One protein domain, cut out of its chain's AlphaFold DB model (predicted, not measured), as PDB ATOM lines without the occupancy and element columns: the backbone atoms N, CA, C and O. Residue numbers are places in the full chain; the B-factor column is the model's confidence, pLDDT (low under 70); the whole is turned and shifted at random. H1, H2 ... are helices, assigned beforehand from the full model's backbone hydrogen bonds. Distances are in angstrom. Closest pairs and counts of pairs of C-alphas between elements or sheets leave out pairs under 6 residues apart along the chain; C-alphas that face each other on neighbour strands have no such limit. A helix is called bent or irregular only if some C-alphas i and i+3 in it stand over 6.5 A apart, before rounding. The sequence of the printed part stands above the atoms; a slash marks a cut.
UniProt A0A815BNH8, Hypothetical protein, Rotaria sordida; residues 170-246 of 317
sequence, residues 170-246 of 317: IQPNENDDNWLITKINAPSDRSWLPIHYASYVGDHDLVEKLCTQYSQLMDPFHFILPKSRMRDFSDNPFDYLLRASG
ATOM      1  N   ILE A 170     -34.146  -4.876  63.224       53.03
ATOM      2  CA  ILE A 170     -35.224  -5.634  62.587       53.03
ATOM      3  C   ILE A 170     -35.852  -6.486  63.694       53.03
ATOM      4  O   ILE A 170     -35.146  -7.238  64.364       53.03
ATOM      5  N   GLN A 171     -37.150  -6.297  63.955       48.06
ATOM      6  CA  GLN A 171     -37.888  -7.057  64.970       48.06
ATOM      7  C   GLN A 171     -37.617  -8.566  64.796       48.06
ATOM      8  O   GLN A 171     -37.734  -9.059  63.675       48.06
ATOM      9  N   PRO A 172     -37.296  -9.312  65.870       42.53
ATOM     10  CA  PRO A 172     -36.854 -10.712  65.808       42.53
ATOM     11  C   PRO A 172     -37.968 -11.716  65.447       42.53
ATOM     12  O   PRO A 172     -37.836 -12.904  65.713       42.53
ATOM     13  N   ASN A 173     -39.076 -11.257  64.859       43.41
ATOM     14  CA  ASN A 173     -40.269 -12.072  64.624       43.41
ATOM     15  C   ASN A 173     -40.446 -12.523  63.169       43.41
ATOM     16  O   ASN A 173     -41.438 -13.174  62.858       43.41
ATOM     17  N   GLU A 174     -39.498 -12.232  62.283       44.47
ATOM     18  CA  GLU A 174     -39.495 -12.774  60.925       44.47
ATOM     19  C   GLU A 174     -38.154 -13.464  60.692       44.47
ATOM     20  O   GLU A 174     -37.114 -12.862  60.941       44.47
ATOM     21  N   ASN A 175     -38.216 -14.739  60.289       52.81
ATOM     22  CA  ASN A 175     -37.118 -15.648  59.946       52.81
ATOM     23  C   ASN A 175     -35.796 -14.943  59.581       52.81
ATOM     24  O   ASN A 175     -35.823 -13.988  58.802       52.81
ATOM     25  N   ASP A 176     -34.660 -15.496  60.036       57.47
ATOM     26  CA  ASP A 176     -33.254 -15.040  59.864       57.47
ATOM     27  C   ASP A 176     -32.827 -14.593  58.437       57.47
ATOM     28  O   ASP A 176     -31.725 -14.083  58.229       57.47
ATOM     29  N   ASP A 177     -33.709 -14.716  57.446       60.50
ATOM     30  CA  ASP A 177     -33.502 -14.462  56.025       60.50
ATOM     31  C   ASP A 177     -34.275 -13.265  55.451       60.50
ATOM     32  O   ASP A 177     -34.193 -13.000  54.249       60.50
ATOM     33  N   ASN A 178     -35.002 -12.500  56.274       68.69
ATOM     34  CA  ASN A 178     -35.790 -11.353  55.794       68.69
ATOM     35  C   ASN A 178     -34.937 -10.256  55.113       68.69
ATOM     36  O   ASN A 178     -35.404  -9.532  54.229       68.69
ATOM     37  N   TRP A 179     -33.649 -10.180  55.469       74.88
ATOM     38  CA  TRP A 179     -32.690  -9.262  54.844       74.88
ATOM     39  C   TRP A 179     -32.512  -9.497  53.338       74.88
ATOM     40  O   TRP A 179     -32.112  -8.594  52.607       74.88
ATOM     41  N   LEU A 180     -32.778 -10.716  52.870       74.25
ATOM     42  CA  LEU A 180     -32.621 -11.080  51.469       74.25
ATOM     43  C   LEU A 180     -33.960 -11.049  50.743       74.25
ATOM     44  O   LEU A 180     -34.017 -10.523  49.640       74.25
ATOM     45  N   ILE A 181     -35.042 -11.520  51.372       73.19
ATOM     46  CA  ILE A 181     -36.372 -11.658  50.747       73.19
ATOM     47  C   ILE A 181     -36.838 -10.350  50.094       73.19
ATOM     48  O   ILE A 181     -37.254 -10.340  48.937       73.19
ATOM     49  N   THR A 182     -36.717  -9.227  50.803       71.44
ATOM     50  CA  THR A 182     -37.191  -7.925  50.300       71.44
ATOM     51  C   THR A 182     -36.352  -7.366  49.149       71.44
ATOM     52  O   THR A 182     -36.844  -6.536  48.386       71.44
ATOM     53  N   LYS A 183     -35.102  -7.821  49.000       78.69
ATOM     54  CA  LYS A 183     -34.123  -7.300  48.031       78.69
ATOM     55  C   LYS A 183     -33.617  -8.353  47.048       78.69
ATOM     56  O   LYS A 183     -32.759  -8.060  46.221       78.69
ATOM     57  N   ILE A 184     -34.181  -9.558  47.079       80.31
ATOM     58  CA  ILE A 184     -33.722 -10.694  46.281       80.31
ATOM     59  C   ILE A 184     -33.779 -10.366  44.778       80.31
ATOM     60  O   ILE A 184     -32.905 -10.743  44.014       80.31
ATOM     61  N   ASN A 185     -34.747  -9.560  44.339       79.19
ATOM     62  CA  ASN A 185     -34.940  -9.192  42.929       79.19
ATOM     63  C   ASN A 185     -34.333  -7.838  42.537       79.19
ATOM     64  O   ASN A 185     -34.561  -7.355  41.414       79.19
ATOM     65  N   ALA A 186     -33.633  -7.190  43.464       83.31
ATOM     66  CA  ALA A 186     -33.100  -5.864  43.248       83.31
ATOM     67  C   ALA A 186     -31.730  -5.967  42.566       83.31
ATOM     68  O   ALA A 186     -30.818  -6.574  43.123       83.31
ATOM     69  N   PRO A 187     -31.581  -5.441  41.341       82.25
ATOM     70  CA  PRO A 187     -30.308  -5.489  40.644       82.25
ATOM     71  C   PRO A 187     -29.307  -4.491  41.237       82.25
ATOM     72  O   PRO A 187     -29.694  -3.439  41.740       82.25
ATOM     73  N   SER A 188     -28.017  -4.793  41.111       81.81
ATOM     74  CA  SER A 188     -26.949  -3.806  41.279       81.81
ATOM     75  C   SER A 188     -26.927  -2.804  40.123       81.81
ATOM     76  O   SER A 188     -27.579  -3.008  39.091       81.81
ATOM     77  N   ASP A 189     -26.066  -1.791  40.222       74.50
ATOM     78  CA  ASP A 189     -25.741  -0.873  39.115       74.50
ATOM     79  C   ASP A 189     -25.340  -1.583  37.805       74.50
ATOM     80  O   ASP A 189     -25.434  -1.018  36.714       74.50
ATOM     81  N   ARG A 190     -24.897  -2.844  37.882       75.00
ATOM     82  CA  ARG A 190     -24.543  -3.674  36.716       75.00
ATOM     83  C   ARG A 190     -25.673  -4.564  36.228       75.00
ATOM     84  O   ARG A 190     -25.446  -5.459  35.418       75.00
ATOM     85  N   SER A 191     -26.890  -4.333  36.711       80.69
ATOM     86  CA  SER A 191     -28.053  -5.181  36.447       80.69
ATOM     87  C   SER A 191     -27.909  -6.623  36.958       80.69
ATOM     88  O   SER A 191     -28.669  -7.493  36.536       80.69
ATOM     89  N   TRP A 192     -26.948  -6.895  37.849       83.81
ATOM     90  CA  TRP A 192     -26.747  -8.218  38.438       83.81
ATOM     91  C   TRP A 192     -27.612  -8.373  39.681       83.81
ATOM     92  O   TRP A 192     -27.575  -7.537  40.574       83.81
ATOM     93  N   LEU A 193     -28.368  -9.462  39.737       86.06
ATOM     94  CA  LEU A 193     -29.086  -9.898  40.937       86.06
ATOM     95  C   LEU A 193     -28.136 -10.562  41.953       86.06
ATOM     96  O   LEU A 193     -27.096 -11.088  41.542       86.06
ATOM     97  N   PRO A 194     -28.525 -10.660  43.239       88.56
ATOM     98  CA  PRO A 194     -27.795 -11.392  44.276       88.56
ATOM     99  C   PRO A 194     -27.290 -12.780  43.850       88.56
ATOM    100  O   PRO A 194     -26.137 -13.118  44.116       88.56
ATOM    101  N   ILE A 195     -28.097 -13.554  43.115       88.00
ATOM    102  CA  ILE A 195     -27.712 -14.892  42.629       88.00
ATOM    103  C   ILE A 195     -26.559 -14.884  41.626       88.00
ATOM    104  O   ILE A 195     -25.742 -15.803  41.646       88.00
ATOM    105  N   HIS A 196     -26.439 -13.849  40.790       87.25
ATOM    106  CA  HIS A 196     -25.325 -13.738  39.846       87.25
ATOM    107  C   HIS A 196     -24.009 -13.584  40.606       87.25
ATOM    108  O   HIS A 196     -23.027 -14.250  40.289       87.25
ATOM    109  N   TYR A 197     -24.007 -12.763  41.660       88.00
ATOM    110  CA  TYR A 197     -22.843 -12.607  42.527       88.00
ATOM    111  C   TYR A 197     -22.529 -13.891  43.298       88.00
ATOM    112  O   TYR A 197     -21.369 -14.292  43.320       88.00
ATOM    113  N   ALA A 198     -23.537 -14.557  43.873       89.50
ATOM    114  CA  ALA A 198     -23.357 -15.816  44.605       89.50
ATOM    115  C   ALA A 198     -22.766 -16.918  43.706       89.50
ATOM    116  O   ALA A 198     -21.817 -17.603  44.091       89.50
ATOM    117  N   SER A 199     -23.271 -17.014  42.473       87.94
ATOM    118  CA  SER A 199     -22.781 -17.952  41.458       87.94
ATOM    119  C   SER A 199     -21.353 -17.618  41.030       87.94
ATOM    120  O   SER A 199     -20.510 -18.507  40.969       87.94
ATOM    121  N   TYR A 200     -21.056 -16.335  40.793       86.19
ATOM    122  CA  TYR A 200     -19.722 -15.880  40.398       86.19
ATOM    123  C   TYR A 200     -18.652 -16.235  41.437       86.19
ATOM    124  O   TYR A 200     -17.554 -16.654  41.078       86.19
ATOM    125  N   VAL A 201     -18.967 -16.097  42.729       86.31
ATOM    126  CA  VAL A 201     -18.027 -16.436  43.808       86.31
ATOM    127  C   VAL A 201     -18.034 -17.918  44.182       86.31
ATOM    128  O   VAL A 201     -17.273 -18.307  45.069       86.31
ATOM    129  N   GLY A 202     -18.879 -18.739  43.552       88.81
ATOM    130  CA  GLY A 202     -19.000 -20.171  43.834       88.81
ATOM    131  C   GLY A 202     -19.536 -20.492  45.234       88.81
ATOM    132  O   GLY A 202     -19.091 -21.463  45.840       88.81
ATOM    133  N   ASP A 203     -20.436 -19.667  45.779       89.12
ATOM    134  CA  ASP A 203     -21.088 -19.919  47.072       89.12
ATOM    135  C   ASP A 203     -22.318 -20.818  46.870       89.12
ATOM    136  O   ASP A 203     -23.439 -20.337  46.698       89.12
ATOM    137  N   HIS A 204     -22.082 -22.133  46.813       89.88
ATOM    138  CA  HIS A 204     -23.114 -23.131  46.515       89.88
ATOM    139  C   HIS A 204     -24.307 -23.043  47.475       89.88
ATOM    140  O   HIS A 204     -25.452 -23.026  47.027       89.88
ATOM    141  N   ASP A 205     -24.043 -22.926  48.778       89.19
ATOM    142  CA  ASP A 205     -25.082 -22.890  49.810       89.19
ATOM    143  C   ASP A 205     -25.972 -21.651  49.652       89.19
ATOM    144  O   ASP A 205     -27.201 -21.735  49.736       89.19
ATOM    145  N   LEU A 206     -25.371 -20.487  49.371       88.50
ATOM    146  CA  LEU A 206     -26.142 -19.277  49.103       88.50
ATOM    147  C   LEU A 206     -26.929 -19.383  47.791       88.50
ATOM    148  O   LEU A 206     -28.068 -18.922  47.740       88.50
ATOM    149  N   VAL A 207     -26.353 -19.969  46.737       88.19
ATOM    150  CA  VAL A 207     -27.055 -20.172  45.458       88.19
ATOM    151  C   VAL A 207     -28.272 -21.075  45.648       88.19
ATOM    152  O   VAL A 207     -29.362 -20.709  45.216       88.19
ATOM    153  N   GLU A 208     -28.125 -22.208  46.333       87.06
ATOM    154  CA  GLU A 208     -29.228 -23.133  46.621       87.06
ATOM    155  C   GLU A 208     -30.344 -22.445  47.421       87.06
ATOM    156  O   GLU A 208     -31.532 -22.520  47.076       87.06
ATOM    157  N   LYS A 209     -29.950 -21.690  48.451       85.56
ATOM    158  CA  LYS A 209     -30.868 -20.898  49.269       85.56
ATOM    159  C   LYS A 209     -31.620 -19.853  48.449       85.56
ATOM    160  O   LYS A 209     -32.842 -19.742  48.562       85.56
ATOM    161  N   LEU A 210     -30.903 -19.111  47.607       85.62
ATOM    162  CA  LEU A 210     -31.478 -18.126  46.700       85.62
ATOM    163  C   LEU A 210     -32.466 -18.794  45.742       85.62
ATOM    164  O   LEU A 210     -33.619 -18.378  45.694       85.62
ATOM    165  N   CYS A 211     -32.066 -19.855  45.037       82.75
ATOM    166  CA  CYS A 211     -32.932 -20.601  44.117       82.75
ATOM    167  C   CYS A 211     -34.235 -21.054  44.783       82.75
ATOM    168  O   CYS A 211     -35.310 -20.895  44.205       82.75
ATOM    169  N   THR A 212     -34.157 -21.553  46.018       82.69
ATOM    170  CA  THR A 212     -35.340 -21.962  46.785       82.69
ATOM    171  C   THR A 212     -36.288 -20.783  47.008       82.69
ATOM    172  O   THR A 212     -37.482 -20.896  46.733       82.69
ATOM    173  N   GLN A 213     -35.764 -19.629  47.426       78.38
ATOM    174  CA  GLN A 213     -36.567 -18.425  47.657       78.38
ATOM    175  C   GLN A 213     -37.141 -17.838  46.359       78.38
ATOM    176  O   GLN A 213     -38.311 -17.467  46.311       78.38
ATOM    177  N   TYR A 214     -36.356 -17.780  45.283       73.94
ATOM    178  CA  TYR A 214     -36.832 -17.232  44.017       73.94
ATOM    179  C   TYR A 214     -37.779 -18.167  43.264       73.94
ATOM    180  O   TYR A 214     -38.643 -17.665  42.557       73.94
ATOM    181  N   SER A 215     -37.661 -19.493  43.393       68.00
ATOM    182  CA  SER A 215     -38.594 -20.437  42.746       68.00
ATOM    183  C   SER A 215     -40.051 -20.213  43.173       68.00
ATOM    184  O   SER A 215     -40.978 -20.540  42.438       68.00
ATOM    185  N   GLN A 216     -40.251 -19.597  44.340       66.62
ATOM    186  CA  GLN A 216     -41.556 -19.188  44.853       66.62
ATOM    187  C   GLN A 216     -42.016 -17.822  44.310       66.62
ATOM    188  O   GLN A 216     -43.191 -17.485  44.430       66.62
ATOM    189  N   LEU A 217     -41.102 -17.022  43.752       63.75
ATOM    190  CA  LEU A 217     -41.296 -15.593  43.486       63.75
ATOM    191  C   LEU A 217     -41.078 -15.177  42.020       63.75
ATOM    192  O   LEU A 217     -41.531 -14.094  41.654       63.75
ATOM    193  N   MET A 218     -40.385 -15.967  41.186       64.25
ATOM    194  CA  MET A 218     -39.981 -15.559  39.833       64.25
ATOM    195  C   MET A 218     -39.885 -16.691  38.803       64.25
ATOM    196  O   MET A 218     -39.704 -17.863  39.122       64.25
ATOM    197  N   ASP A 219     -39.966 -16.277  37.536       67.62
ATOM    198  CA  ASP A 219     -39.687 -17.089  36.353       67.62
ATOM    199  C   ASP A 219     -38.182 -17.447  36.274       67.62
ATOM    200  O   ASP A 219     -37.347 -16.537  36.361       67.62
ATOM    201  N   PRO A 220     -37.823 -18.730  36.055       67.06
ATOM    202  CA  PRO A 220     -36.452 -19.198  35.873       67.06
ATOM    203  C   PRO A 220     -35.568 -18.384  34.923       67.06
ATOM    204  O   PRO A 220     -34.355 -18.298  35.124       67.06
ATOM    205  N   PHE A 221     -36.136 -17.748  33.899       66.50
ATOM    206  CA  PHE A 221     -35.334 -16.959  32.962       66.50
ATOM    207  C   PHE A 221     -34.683 -15.734  33.621       66.50
ATOM    208  O   PHE A 221     -33.600 -15.318  33.199       66.50
ATOM    209  N   HIS A 222     -35.272 -15.198  34.699       65.25
ATOM    210  CA  HIS A 222     -34.713 -14.074  35.467       65.25
ATOM    211  C   HIS A 222     -33.397 -14.411  36.182       65.25
ATOM    212  O   HIS A 222     -32.681 -13.493  36.580       65.25
ATOM    213  N   PHE A 223     -33.033 -15.695  36.282       63.19
ATOM    214  CA  PHE A 223     -31.745 -16.137  36.829       63.19
ATOM    215  C   PHE A 223     -30.589 -16.054  35.849       63.19
ATOM    216  O   PHE A 223     -29.439 -15.935  36.261       63.19
ATOM    217  N   ILE A 224     -30.891 -16.203  34.564       68.12
ATOM    218  CA  ILE A 224     -29.877 -16.431  33.536       68.12
ATOM    219  C   ILE A 224     -29.502 -15.099  32.881       68.12
ATOM    220  O   ILE A 224     -28.398 -14.939  32.357       68.12
ATOM    221  N   LEU A 225     -30.421 -14.131  32.907       67.31
ATOM    222  CA  LEU A 225     -30.334 -12.922  32.108       67.31
ATOM    223  C   LEU A 225     -30.498 -11.664  32.963       67.31
ATOM    224  O   LEU A 225     -31.528 -11.493  33.620       67.31
ATOM    225  N   PRO A 226     -29.533 -10.725  32.910       66.44
ATOM    226  CA  PRO A 226     -29.710  -9.397  33.480       66.44
ATOM    227  C   PRO A 226     -30.975  -8.733  32.928       66.44
ATOM    228  O   PRO A 226     -31.249  -8.819  31.730       66.44
ATOM    229  N   LYS A 227     -31.709  -7.990  33.768       67.88
ATOM    230  CA  LYS A 227     -32.947  -7.289  33.358       67.88
ATOM    231  C   LYS A 227     -32.762  -6.401  32.125       67.88
ATOM    232  O   LYS A 227     -33.654  -6.321  31.290       67.88
ATOM    233  N   SER A 228     -31.598  -5.768  31.983       70.38
ATOM    234  CA  SER A 228     -31.263  -4.945  30.814       70.38
ATOM    235  C   SER A 228     -31.253  -5.725  29.494       70.38
ATOM    236  O   SER A 228     -31.466  -5.130  28.446       70.38
ATOM    237  N   ARG A 229     -31.051  -7.043  29.547       73.44
ATOM    238  CA  ARG A 229     -31.010  -7.956  28.398       73.44
ATOM    239  C   ARG A 229     -32.273  -8.797  28.239       73.44
ATOM    240  O   ARG A 229     -32.406  -9.531  27.266       73.44
ATOM    241  N   MET A 230     -33.214  -8.676  29.175       77.44
ATOM    242  CA  MET A 230     -34.460  -9.435  29.136       77.44
ATOM    243  C   MET A 230     -35.356  -9.053  27.972       77.44
ATOM    244  O   MET A 230     -36.025  -9.925  27.429       77.44
ATOM    245  N   ARG A 231     -35.364  -7.777  27.573       79.62
ATOM    246  CA  ARG A 231     -36.125  -7.341  26.399       79.62
ATOM    247  C   ARG A 231     -35.590  -8.014  25.139       79.62
ATOM    248  O   ARG A 231     -36.351  -8.688  24.463       79.62
ATOM    249  N   ASP A 232     -34.279  -7.939  24.913       77.69
ATOM    250  CA  ASP A 232     -33.628  -8.570  23.760       77.69
ATOM    251  C   ASP A 232     -33.892 -10.081  23.702       77.69
ATOM    252  O   ASP A 232     -34.158 -10.629  22.634       77.69
ATOM    253  N   PHE A 233     -33.856 -10.756  24.856       80.94
ATOM    254  CA  PHE A 233     -34.202 -12.172  24.948       80.94
ATOM    255  C   PHE A 233     -35.696 -12.442  24.730       80.94
ATOM    256  O   PHE A 233     -36.038 -13.413  24.070       80.94
ATOM    257  N   SER A 234     -36.591 -11.608  25.259       80.56
ATOM    258  CA  SER A 234     -38.041 -11.795  25.093       80.56
ATOM    259  C   SER A 234     -38.472 -11.585  23.643       80.56
ATOM    260  O   SER A 234     -39.326 -12.315  23.146       80.56
ATOM    261  N   ASP A 235     -37.857 -10.614  22.968       83.25
ATOM    262  CA  ASP A 235     -38.148 -10.280  21.576       83.25
ATOM    263  C   ASP A 235     -37.576 -11.339  20.617       83.25
ATOM    264  O   ASP A 235     -38.212 -11.676  19.617       83.25
ATOM    265  N   ASN A 236     -36.384 -11.886  20.908       83.25
ATOM    266  CA  ASN A 236     -35.778 -12.947  20.100       83.25
ATOM    267  C   ASN A 236     -34.832 -13.859  20.920       83.25
ATOM    268  O   ASN A 236     -33.608 -13.667  20.914       83.25
ATOM    269  N   PRO A 237     -35.361 -14.892  21.605       78.88
ATOM    270  CA  PRO A 237     -34.587 -15.680  22.569       78.88
ATOM    271  C   PRO A 237     -33.489 -16.514  21.906       78.88
ATOM    272  O   PRO A 237     -32.399 -16.660  22.455       78.88
ATOM    273  N   PHE A 238     -33.748 -17.028  20.702       76.88
ATOM    274  CA  PHE A 238     -32.778 -17.821  19.947       76.88
ATOM    275  C   PHE A 238     -31.599 -16.978  19.472       76.88
ATOM    276  O   PHE A 238     -30.447 -17.370  19.651       76.88
ATOM    277  N   ASP A 239     -31.874 -15.802  18.908       76.25
ATOM    278  CA  ASP A 239     -30.831 -14.891  18.442       76.25
ATOM    279  C   ASP A 239     -29.983 -14.357  19.604       76.25
ATOM    280  O   ASP A 239     -28.758 -14.256  19.499       76.25
ATOM    281  N   TYR A 240     -30.621 -14.086  20.744       76.94
ATOM    282  CA  TYR A 240     -29.920 -13.723  21.968       76.94
ATOM    283  C   TYR A 240     -28.969 -14.837  22.433       76.94
ATOM    284  O   TYR A 240     -27.800 -14.559  22.712       76.94
ATOM    285  N   LEU A 241     -29.442 -16.088  22.511       74.25
ATOM    286  CA  LEU A 241     -28.619 -17.225  22.941       74.25
ATOM    287  C   LEU A 241     -27.437 -17.452  21.994       74.25
ATOM    288  O   LEU A 241     -26.312 -17.601  22.463       74.25
ATOM    289  N   LEU A 242     -27.663 -17.387  20.678       73.25
ATOM    290  CA  LEU A 242     -26.598 -17.496  19.676       73.25
ATOM    291  C   LEU A 242     -25.534 -16.406  19.869       73.25
ATOM    292  O   LEU A 242     -24.346 -16.721  19.969       73.25
ATOM    293  N   ARG A 243     -25.951 -15.142  20.020       74.75
ATOM    294  CA  ARG A 243     -25.032 -14.022  20.284       74.75
ATOM    295  C   ARG A 243     -24.276 -14.188  21.602       74.75
ATOM    296  O   ARG A 243     -23.074 -13.930  21.650       74.75
ATOM    297  N   ALA A 244     -24.953 -14.627  22.663       69.62
ATOM    298  CA  ALA A 244     -24.341 -14.861  23.971       69.62
ATOM    299  C   ALA A 244     -23.309 -16.001  23.941       69.62
ATOM    300  O   ALA A 244     -22.303 -15.927  24.644       69.62
ATOM    301  N   SER A 245     -23.508 -17.007  23.087       68.50
ATOM    302  CA  SER A 245     -22.543 -18.083  22.823       68.50
ATOM    303  C   SER A 245     -21.397 -17.674  21.888       68.50
ATOM    304  O   SER A 245     -20.603 -18.522  21.490       68.50
ATOM    305  N   GLY A 246     -21.300 -16.393  21.513       70.12
ATOM    306  CA  GLY A 246     -20.284 -15.897  20.583       70.12
ATOM    307  C   GLY A 246     -20.529 -16.296  19.125       70.12
ATOM    308  O   GLY A 246     -19.676 -16.049  18.274       70.12
TER     309      GLY A 246
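AT A GLANCE: This is residues 170 to 246 of the 317 residues of the protein "Hypothetical protein" of Rotaria sordida (UniProt A0A815BNH8). A helical hairpin, H2 and H3, forms the thick part of a loose, drawn-out chain of helices; short H1 with a free tail, residues 171 to 176, is at one end of the length, and H5 and H6 make a corner at the other. Short H4 lies between the hairpin and that corner, and the long loop of residues 182 to 193 leads from H1 to H2. The printed part has 77 residues with six named helices, H1 to H6 in order, and no named strand; the class is all helix, with 44 residues in the helices. The whole is loose, with a radius of gyration of the C-alphas of 14.4 A and spans of 48 by 24 by 23 A.

HOW THE PARTS SIT: Start at H1, residues 178 to 181, and H3, residues 204 to 215: they are close but not clearly touching, with the closest C-alphas, those of Ile 181 and Gln 213, 7.4 A apart. H2, residues 194 to 200, is apart from H1. Look next at H2 and H3, a hairpin: they touch, closest at the C-alphas of Ala 198 and Val 207, 5.8 A apart, and run opposite ways at a steep tilt of 37 degrees, only just past shallow. H4, residues 220 to 223, meets H3 only through their link. H4 is close to H2 but not clearly touching, with the closest C-alphas, those of Ile 195 and Phe 223, 7.2 A apart. H5, residues 227 to 235, is close to H4 but not clearly touching, with the closest C-alphas, those of His 222 and Met 230, 7.9 A apart. H6, residues 237 to 244, and H5 touch only at the corner, closest at the C-alphas of Phe 233 and Tyr 240, 5.4 A apart, and run opposite ways at a steep tilt of 52 degrees. In H2, H3 and H6 every O i to N i+4 pair is within hydrogen-bond range, in H5 3 of 5 are, and H1 and H4 are too short for such a pair.

IN THESE COORDINATES: Find C-alpha 178 at (-35.790, -11.353, 55.794), where H1 begins. H2 is 10.0 A long. From C-alpha 204 at (-23.114, -23.131, 46.515), H3 runs 16.2 A. H5, 13.2 A, is irregular, but only just: C-alphas 228 and 231 are 7.0 A apart. H6, 10.4 A, ends at C-alpha 244, (-24.341, -14.861, 23.971).

THE WHOLE: The two C-alphas farthest apart are those of Gln 171 and Gly 246, at 48.6 A. The printed part has no cut. The link from H1 to H2 is long; the other links are tight. The mean pLDDT of the printed part is 74.9, and it is under 70 in residues 170 to 178, 215 to 227 and 244 to 245.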